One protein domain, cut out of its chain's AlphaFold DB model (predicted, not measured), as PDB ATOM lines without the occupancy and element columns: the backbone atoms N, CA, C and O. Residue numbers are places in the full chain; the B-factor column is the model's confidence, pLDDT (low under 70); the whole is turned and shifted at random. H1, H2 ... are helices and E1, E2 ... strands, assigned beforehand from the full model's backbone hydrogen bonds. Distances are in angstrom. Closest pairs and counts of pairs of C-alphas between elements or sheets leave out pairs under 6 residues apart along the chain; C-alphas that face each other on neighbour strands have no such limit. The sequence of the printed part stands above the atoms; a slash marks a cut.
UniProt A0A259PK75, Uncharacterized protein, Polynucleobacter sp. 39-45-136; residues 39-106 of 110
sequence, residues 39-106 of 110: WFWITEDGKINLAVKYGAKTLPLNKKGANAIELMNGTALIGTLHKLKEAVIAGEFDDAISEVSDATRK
ATOM      1  N   TRP A  39      -2.743   1.881 136.635       76.00
ATOM      2  CA  TRP A  39      -2.138   1.596 135.333       76.00
ATOM      3  C   TRP A  39      -1.222   2.724 134.861       76.00
ATOM      4  O   TRP A  39      -0.809   2.734 133.705       76.00
ATOM      5  N   PHE A  40      -0.891   3.652 135.757       78.44
ATOM      6  CA  PHE A  40       0.135   4.653 135.540       78.44
ATOM      7  C   PHE A  40       1.290   4.459 136.522       78.44
ATOM      8  O   PHE A  40       1.079   4.028 137.656       78.44
ATOM      9  N   TRP A  41       2.503   4.775 136.083       82.06
ATOM     10  CA  TRP A  41       3.710   4.757 136.905       82.06
ATOM     11  C   TRP A  41       4.536   6.013 136.645       82.06
ATOM     12  O   TRP A  41       4.415   6.634 135.591       82.06
ATOM     13  N   ILE A  42       5.354   6.389 137.623       81.25
ATOM     14  CA  ILE A  42       6.291   7.507 137.510       81.25
ATOM     15  C   ILE A  42       7.641   6.923 137.076       81.25
ATOM     16  O   ILE A  42       8.086   5.936 137.663       81.25
ATOM     17  N   THR A  43       8.250   7.463 136.024       81.31
ATOM     18  CA  THR A  43       9.618   7.120 135.604       81.31
ATOM     19  C   THR A  43      10.648   7.913 136.403       81.31
ATOM     20  O   THR A  43      10.307   8.895 137.060       81.31
ATOM     21  N   GLU A  44      11.915   7.497 136.356       75.12
ATOM     22  CA  GLU A  44      13.015   8.170 137.069       75.12
ATOM     23  C   GLU A  44      13.164   9.649 136.674       75.12
ATOM     24  O   GLU A  44      13.502  10.474 137.514       75.12
ATOM     25  N   ASP A  45      12.768  10.009 135.448       75.94
ATOM     26  CA  ASP A  45      12.691  11.396 134.965       75.94
ATOM     27  C   ASP A  45      11.560  12.232 135.606       75.94
ATOM     28  O   ASP A  45      11.317  13.372 135.210       75.94
ATOM     29  N   GLY A  46      10.791  11.665 136.541       75.12
ATOM     30  CA  GLY A  46       9.643  12.315 137.181       75.12
ATOM     31  C   GLY A  46       8.390  12.404 136.301       75.12
ATOM     32  O   GLY A  46       7.383  12.978 136.720       75.12
ATOM     33  N   LYS A  47       8.415  11.821 135.097       81.12
ATOM     34  CA  LYS A  47       7.270  11.783 134.178       81.12
ATOM     35  C   LYS A  47       6.313  10.650 134.536       81.12
ATOM     36  O   LYS A  47       6.711   9.612 135.051       81.12
ATOM     37  N   ILE A  48       5.034  10.829 134.239       82.81
ATOM     38  CA  ILE A  48       3.984   9.834 134.461       82.81
ATOM     39  C   ILE A  48       3.681   9.138 133.139       82.81
ATOM     40  O   ILE A  48       3.282   9.783 132.178       82.81
ATOM     41  N   ASN A  49       3.791   7.818 133.103       83.19
ATOM     42  CA  ASN A  49       3.357   7.005 131.975       83.19
ATOM     43  C   ASN A  49       2.042   6.311 132.312       83.19
ATOM     44  O   ASN A  49       1.987   5.569 133.288       83.19
ATOM     45  N   LEU A  50       0.993   6.540 131.520       83.25
ATOM     46  CA  LEU A  50      -0.326   5.915 131.662       83.25
ATOM     47  C   LEU A  50      -0.527   4.843 130.587       83.25
ATOM     48  O   LEU A  50      -0.651   5.170 129.410       83.25
ATOM     49  N   ALA A  51      -0.638   3.579 130.988       81.81
ATOM     50  CA  ALA A  51      -1.052   2.498 130.100       81.81
ATOM     51  C   ALA A  51      -2.564   2.260 130.194       81.81
ATOM     52  O   ALA A  51      -3.130   2.172 131.285       81.81
ATOM     53  N   VAL A  52      -3.218   2.077 129.050       79.31
ATOM     54  CA  VAL A  52      -4.624   1.657 128.993       79.31
ATOM     55  C   VAL A  52      -4.653   0.159 128.736       79.31
ATOM     56  O   VAL A  52      -4.027  -0.328 127.798       79.31
ATOM     57  N   LYS A  53      -5.335  -0.599 129.596       75.75
ATOM     58  CA  LYS A  53      -5.395  -2.060 129.494       75.75
ATOM     59  C   LYS A  53      -6.818  -2.546 129.277       75.75
ATOM     60  O   LYS A  53      -7.761  -2.049 129.884       75.75
ATOM     61  N   TYR A  54      -6.943  -3.582 128.457       72.81
ATOM     62  CA  TYR A  54      -8.140  -4.394 128.331       72.81
ATOM     63  C   TYR A  54      -7.861  -5.773 128.939       72.81
ATOM     64  O   TYR A  54      -7.107  -6.587 128.397       72.81
ATOM     65  N   GLY A  55      -8.415  -6.012 130.129       71.19
ATOM     66  CA  GLY A  55      -8.123  -7.210 130.915       71.19
ATOM     67  C   GLY A  55      -6.631  -7.319 131.254       71.19
ATOM     68  O   GLY A  55      -6.087  -6.488 131.981       71.19
ATOM     69  N   ALA A  56      -5.972  -8.357 130.737       66.50
ATOM     70  CA  ALA A  56      -4.541  -8.601 130.942       66.50
ATOM     71  C   ALA A  56      -3.636  -7.935 129.886       66.50
ATOM     72  O   ALA A  56      -2.423  -7.871 130.094       66.50
ATOM     73  N   LYS A  57      -4.195  -7.444 128.771       73.25
ATOM     74  CA  LYS A  57      -3.426  -6.893 127.644       73.25
ATOM     75  C   LYS A  57      -3.449  -5.369 127.632       73.25
ATOM     76  O   LYS A  57      -4.452  -4.755 127.983       73.25
ATOM     77  N   THR A  58      -2.342  -4.760 127.225       77.56
ATOM     78  CA  THR A  58      -2.267  -3.316 126.971       77.56
ATOM     79  C   THR A  58      -2.885  -3.022 125.611       77.56
ATOM     80  O   THR A  58      -2.555  -3.700 124.639       77.56
ATOM     81  N   LEU A  59      -3.803  -2.057 125.559       75.00
ATOM     82  CA  LEU A  59      -4.380  -1.589 124.307       75.00
ATOM     83  C   LEU A  59      -3.376  -0.657 123.614       75.00
ATOM     84  O   LEU A  59      -2.860   0.255 124.267       75.00
ATOM     85  N   PRO A  60      -3.102  -0.858 122.317       74.88
ATOM     86  CA  PRO A  60      -2.325   0.094 121.544       74.88
ATOM     87  C   PRO A  60      -3.132   1.388 121.387       74.88
ATOM     88  O   PRO A  60      -4.282   1.375 120.958       74.88
ATOM     89  N   LEU A  61      -2.523   2.513 121.745       73.12
ATOM     90  CA  LEU A  61      -3.163   3.835 121.722       73.12
ATOM     91  C   LEU A  61      -3.061   4.528 120.360       73.12
ATOM     92  O   LEU A  61      -3.672   5.567 120.134       73.12
ATOM     93  N   ASN A  62      -2.250   3.985 119.458       70.12
ATOM     94  CA  ASN A  62      -2.154   4.441 118.082       70.12
ATOM     95  C   ASN A  62      -1.819   3.265 117.156       70.12
ATOM     96  O   ASN A  62      -1.347   2.217 117.597       70.12
ATOM     97  N   LYS A  63      -1.971   3.479 115.844       62.78
ATOM     98  CA  LYS A  63      -1.618   2.498 114.799       62.78
ATOM     99  C   LYS A  63      -0.127   2.112 114.774       62.78
ATOM    100  O   LYS A  63       0.250   1.198 114.055       62.78
ATOM    101  N   LYS A  64       0.724   2.811 115.535       65.12
ATOM    102  CA  LYS A  64       2.159   2.523 115.688       65.12
ATOM    103  C   LYS A  64       2.469   1.672 116.930       65.12
ATOM    104  O   LYS A  64       3.639   1.422 117.198       65.12
ATOM    105  N   GLY A  65       1.458   1.234 117.684       66.12
ATOM    106  CA  GLY A  65       1.642   0.373 118.854       66.12
ATOM    107  C   GLY A  65       2.129   1.102 120.110       66.12
ATOM    108  O   GLY A  65       2.815   0.505 120.936       66.12
ATOM    109  N   ALA A  66       1.811   2.390 120.274       75.12
ATOM    110  CA  ALA A  66       2.124   3.097 121.514       75.12
ATOM    111  C   ALA A  66       1.391   2.455 122.701       75.12
ATOM    112  O   ALA A  66       0.166   2.350 122.705       75.12
ATOM    113  N   ASN A  67       2.156   2.051 123.716       76.38
ATOM    114  CA  ASN A  67       1.654   1.296 124.868       76.38
ATOM    115  C   ASN A  67       1.310   2.174 126.082       76.38
ATOM    116  O   ASN A  67       0.699   1.691 127.037       76.38
ATOM    117  N   ALA A  68       1.737   3.439 126.081       79.88
ATOM    118  CA  ALA A  68       1.516   4.369 127.179       79.88
ATOM    119  C   ALA A  68       1.439   5.820 126.689       79.88
ATOM    120  O   ALA A  68       2.009   6.165 125.653       79.88
ATOM    121  N   ILE A  69       0.741   6.659 127.457       80.50
ATOM    122  CA  ILE A  69       0.721   8.117 127.312       80.50
ATOM    123  C   ILE A  69       1.704   8.698 128.322       80.50
ATOM    124  O   ILE A  69       1.491   8.554 129.529       80.50
ATOM    125  N   GLU A  70       2.754   9.352 127.834       82.94
ATOM    126  CA  GLU A  70       3.688  10.098 128.675       82.94
ATOM    127  C   GLU A  70       3.092  11.464 129.042       82.94
ATOM    128  O   GLU A  70       2.578  12.197 128.195       82.94
ATOM    129  N   LEU A  71       3.143  11.801 130.326       82.12
ATOM    130  CA  LEU A  71       2.547  12.991 130.916       82.12
ATOM    131  C   LEU A  71       3.540  13.630 131.882       82.12
ATOM    132  O   LEU A  71       4.231  12.942 132.627       82.12
ATOM    133  N   MET A  72       3.587  14.960 131.920       77.19
ATOM    134  CA  MET A  72       4.566  15.664 132.757       77.19
ATOM    135  C   MET A  72       4.133  15.833 134.218       77.19
ATOM    136  O   MET A  72       4.974  16.064 135.077       77.19
ATOM    137  N   ASN A  73       2.831  15.792 134.522       77.56
ATOM    138  CA  ASN A  73       2.328  16.070 135.869       77.56
ATOM    139  C   ASN A  73       0.965  15.413 136.152       77.56
ATOM    140  O   ASN A  73       0.241  14.983 135.249       77.56
ATOM    141  N   GLY A  74       0.601  15.343 137.437       72.62
ATOM    142  CA  GLY A  74      -0.654  14.730 137.890       72.62
ATOM    143  C   GLY A  74      -1.915  15.451 137.393       72.62
ATOM    144  O   GLY A  74      -2.950  14.817 137.196       72.62
ATOM    145  N   THR A  75      -1.838  16.756 137.124       75.69
ATOM    146  CA  THR A  75      -2.950  17.518 136.533       75.69
ATOM    147  C   THR A  75      -3.207  17.087 135.089       75.69
ATOM    148  O   THR A  75      -4.353  16.820 134.724       75.69
ATOM    149  N   ALA A  76      -2.146  16.930 134.287       78.69
ATOM    150  CA  ALA A  76      -2.243  16.399 132.930       78.69
ATOM    151  C   ALA A  76      -2.792  14.967 132.921       78.69
ATOM    152  O   ALA A  76      -3.574  14.624 132.037       78.69
ATOM    153  N   LEU A  77      -2.468  14.152 133.931       78.56
ATOM    154  CA  LEU A  77      -3.048  12.817 134.094       78.56
ATOM    155  C   LEU A  77      -4.568  12.855 134.255       78.56
ATOM    156  O   LEU A  77      -5.261  12.112 133.566       78.56
ATOM    157  N   ILE A  78      -5.100  13.721 135.118       79.69
ATOM    158  CA  ILE A  78      -6.555  13.826 135.316       79.69
ATOM    159  C   ILE A  78      -7.241  14.277 134.022       79.69
ATOM    160  O   ILE A  78      -8.202  13.642 133.591       79.69
ATOM    161  N   GLY A  79      -6.715  15.315 133.362       81.19
ATOM    162  CA  GLY A  79      -7.264  15.787 132.087       81.19
ATOM    163  C   GLY A  79      -7.226  14.714 130.994       81.19
ATOM    164  O   GLY A  79      -8.185  14.546 130.246       81.19
ATOM    165  N   THR A  80      -6.151  13.927 130.946       81.81
ATOM    166  CA  THR A  80      -6.012  12.818 129.994       81.81
ATOM    167  C   THR A  80      -7.002  11.699 130.284       81.81
ATOM    168  O   THR A  80      -7.582  11.161 129.351       81.81
ATOM    169  N   LEU A  81      -7.264  11.381 131.556       79.56
ATOM    170  CA  LEU A  81      -8.276  10.391 131.938       79.56
ATOM    171  C   LEU A  81      -9.697  10.824 131.554       79.56
ATOM    172  O   LEU A  81     -10.488   9.981 131.139       79.56
ATOM    173  N   HIS A  82     -10.017  12.117 131.658       82.50
ATOM    174  CA  HIS A  82     -11.296  12.654 131.181       82.50
ATOM    175  C   HIS A  82     -11.440  12.505 129.667       82.50
ATOM    176  O   HIS A  82     -12.424  11.933 129.208       82.50
ATOM    177  N   LYS A  83     -10.421  12.919 128.907       81.50
ATOM    178  CA  LYS A  83     -10.400  12.748 127.448       81.50
ATOM    179  C   LYS A  83     -10.487  11.280 127.040       81.50
ATOM    180  O   LYS A  83     -11.229  10.940 126.132       81.50
ATOM    181  N   LEU A  84      -9.779  10.395 127.746       79.69
ATOM    182  CA  LEU A  84      -9.867   8.949 127.539       79.69
ATOM    183  C   LEU A  84     -11.284   8.434 127.767       79.69
ATOM    184  O   LEU A  84     -11.769   7.628 126.983       79.69
ATOM    185  N   LYS A  85     -11.961   8.898 128.821       79.31
ATOM    186  CA  LYS A  85     -13.353   8.527 129.082       79.31
ATOM    187  C   LYS A  85     -14.269   8.980 127.943       79.31
ATOM    188  O   LYS A  85     -15.108   8.198 127.517       79.31
ATOM    189  N   GLU A  86     -14.110  10.208 127.464       80.25
ATOM    190  CA  GLU A  86     -14.886  10.740 126.337       80.25
ATOM    191  C   GLU A  86     -14.627   9.951 125.051       80.25
ATOM    192  O   GLU A  86     -15.576   9.497 124.425       80.25
ATOM    193  N   ALA A  87     -13.363   9.689 124.716       76.38
ATOM    194  CA  ALA A  87     -12.976   8.899 123.547       76.38
ATOM    195  C   ALA A  87     -13.491   7.448 123.615       76.38
ATOM    196  O   ALA A  87     -13.914   6.888 122.607       76.38
ATOM    197  N   VAL A  88     -13.524   6.840 124.809       77.25
ATOM    198  CA  VAL A  88     -14.146   5.520 125.017       77.25
ATOM    199  C   VAL A  88     -15.659   5.580 124.801       77.25
ATOM    200  O   VAL A  88     -16.212   4.676 124.188       77.25
ATOM    201  N   ILE A  89     -16.339   6.631 125.267       76.75
ATOM    202  CA  ILE A  89     -17.783   6.811 125.033       76.75
ATOM    203  C   ILE A  89     -18.072   7.069 123.547       76.75
ATOM    204  O   ILE A  89     -19.095   6.618 123.040       76.75
ATOM    205  N   ALA A  90     -17.168   7.755 122.848       78.00
ATOM    206  CA  ALA A  90     -17.245   8.000 121.412       78.00
ATOM    207  C   ALA A  90     -16.944   6.755 120.552       78.00
ATOM    208  O   ALA A  90     -17.110   6.812 119.337       78.00
ATOM    209  N   GLY A  91     -16.513   5.640 121.157       76.00
ATOM    210  CA  GLY A  91     -16.205   4.395 120.446       76.00
ATOM    211  C   GLY A  91     -14.846   4.388 119.736       76.00
ATOM    212  O   GLY A  91     -14.542   3.453 119.005       76.00
ATOM    213  N   GLU A  92     -13.975   5.375 119.973       75.50
ATOM    214  CA  GLU A  92     -12.657   5.457 119.310       75.50
ATOM    215  C   GLU A  92     -11.721   4.288 119.672       75.50
ATOM    216  O   GLU A  92     -10.743   4.016 118.976       75.50
ATOM    217  N   PHE A  93     -12.021   3.581 120.764       71.25
ATOM    218  CA  PHE A  93     -11.272   2.409 121.218       71.25
ATOM    219  C   PHE A  93     -11.889   1.075 120.787       71.25
ATOM    220  O   PHE A  93     -11.265   0.037 121.020       71.25
ATOM    221  N   ASP A  94     -13.065   1.071 120.156       74.00
ATOM    222  CA  ASP A  94     -13.779  -0.169 119.831       74.00
ATOM    223  C   ASP A  94     -13.015  -1.011 118.803       74.00
ATOM    224  O   ASP A  94     -12.873  -2.223 118.986       74.00
ATOM    225  N   ASP A  95     -12.407  -0.370 117.802       76.62
ATOM    226  CA  ASP A  95     -11.561  -1.044 116.810       76.62
ATOM    227  C   ASP A  95     -10.345  -1.718 117.467       76.62
ATOM    228  O   ASP A  95     -10.063  -2.897 117.234       76.62
ATOM    229  N   ALA A  96      -9.653  -0.994 118.356       73.44
ATOM    230  CA  ALA A  96      -8.490  -1.511 119.076       73.44
ATOM    231  C   ALA A  96      -8.869  -2.659 120.030       73.44
ATOM    232  O   ALA A  96      -8.118  -3.626 120.188       73.44
ATOM    233  N   ILE A  97     -10.045  -2.581 120.663       76.31
ATOM    234  CA  ILE A  97     -10.576  -3.652 121.514       76.31
ATOM    235  C   ILE A  97     -10.929  -4.878 120.671       76.31
ATOM    236  O   ILE A  97     -10.589  -5.994 121.074       76.31
ATOM    237  N   SER A  98     -11.570  -4.698 119.512       79.75
ATOM    238  CA  SER A  98     -11.923  -5.796 118.608       79.75
ATOM    239  C   SER A  98     -10.676  -6.540 118.136       79.75
ATOM    240  O   SER A  98     -10.611  -7.766 118.245       79.75
ATOM    241  N   GLU A  99      -9.636  -5.813 117.725       79.69
ATOM    242  CA  GLU A  99      -8.365  -6.401 117.295       79.69
ATOM    243  C   GLU A  99      -7.695  -7.213 118.418       79.69
ATOM    244  O   GLU A  99      -7.297  -8.370 118.227       79.69
ATOM    245  N   VAL A 100      -7.620  -6.652 119.630       75.25
ATOM    246  CA  VAL A 100      -7.037  -7.344 120.789       75.25
ATOM    247  C   VAL A 100      -7.890  -8.539 121.224       75.25
ATOM    248  O   VAL A 100      -7.339  -9.569 121.640       75.25
ATOM    249  N   SER A 101      -9.214  -8.444 121.116       76.19
ATOM    250  CA  SER A 101     -10.156  -9.533 121.392       76.19
ATOM    251  C   SER A 101      -9.958 -10.694 120.417       76.19
ATOM    252  O   SER A 101      -9.770 -11.834 120.852       76.19
ATOM    253  N   ASP A 102      -9.873 -10.413 119.116       79.75
ATOM    254  CA  ASP A 102      -9.632 -11.424 118.085       79.75
ATOM    255  C   ASP A 102      -8.255 -12.074 118.222       79.75
ATOM    256  O   ASP A 102      -8.134 -13.302 118.156       79.75
ATOM    257  N   ALA A 103      -7.212 -11.285 118.495       77.62
ATOM    258  CA  ALA A 103      -5.876 -11.806 118.771       77.62
ATOM    259  C   ALA A 103      -5.866 -12.725 120.005       77.62
ATOM    260  O   ALA A 103      -5.183 -13.748 120.040       77.62
ATOM    261  N   THR A 104      -6.640 -12.376 121.032       73.38
ATOM    262  CA  THR A 104      -6.780 -13.182 122.248       73.38
ATOM    263  C   THR A 104      -7.555 -14.469 121.978       73.38
ATOM    264  O   THR A 104      -7.106 -15.538 122.381       73.38
ATOM    265  N   ARG A 105      -8.653 -14.408 121.217       77.31
ATOM    266  CA  ARG A 105      -9.432 -15.585 120.804       77.31
ATOM    267  C   ARG A 105      -8.606 -16.558 119.961       77.31
ATOM    268  O   ARG A 105      -8.702 -17.763 120.168       77.31
ATOM    269  N   LYS A 106      -7.775 -16.052 119.044       77.69
ATOM    270  CA  LYS A 106      -6.832 -16.874 118.264       77.69
ATOM    271  C   LYS A 106      -5.812 -17.580 119.162       77.69
ATOM    272  O   LYS A 106      -5.536 -18.750 118.937       77.69
TER     273      LYS A 106
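AT A GLANCE: This is residues 39 to 106 of the 110 residues of an uncharacterized protein of Polynucleobacter sp. 39-45-136 (UniProt A0A259PK75). A small three-stranded sheet, E1 to E3, has one long helix, H1, which only grazes it with residues 74 to 81 and runs on past the short strands; beyond the far end of H1 the backbone turns a corner into H2, which is about perpendicular to H1 and stands clear of the sheet. Residues 85 to 91 stick out. The 68 printed residues hold, in order, E1, E2, E3, H1 and H2; the class is mixed, and the sheet E1, E2, E3 is antiparallel, a meander, each strand the antiparallel neighbour of the one before. The whole is only just compact, close to loose, with a radius of gyration of the C-alphas of 12.8 A, and spans 38 by 26 by 21 A.

HOW THE PARTS SIT: Begin at E1, residues 40 to 42; it forms a hairpin with E2, residues 48 to 50, where N 41 and O 49 are 3.0 A apart. E2 forms a hairpin with E3, residues 69 to 71, where N 71 and O 48 are 2.7 A apart. H1, residues 74 to 89, only grazes the sheet, with residues 74 to 81; the C-alphas of Leu 71 and Leu 77, the closest of E3 and H1, are 6.4 A apart. H2, residues 94 to 106, is close to H1 but not clearly touching, about perpendicular at 79 degrees; their closest C-alphas, of Val 88 and Asp 94, are 7.7 A apart. H2 is apart from E1, E2 and E3. In H1 and H2 every O i to N i+4 pair is within hydrogen-bond range.

IN THESE COORDINATES: Find C-alpha 40, where E1 begins, at (0.135, 4.653, 135.540). H1 runs 22.8 A from C-alpha 74 at (-0.654, 14.730, 137.890). H2 runs 18.2 A to C-alpha 106 at (-6.832, -16.874, 118.264).

THE WHOLE: The C-alphas farthest apart, of Thr 75 and Lys 106, are 39.1 A apart. The printed part has no cut. The link from E2 to E3 is long, 18 residues; within it residues 53 to 54 pair antiparallel with 57 to 58. Look for pLDDT under 70 at residue 56 and residues 63 to 65.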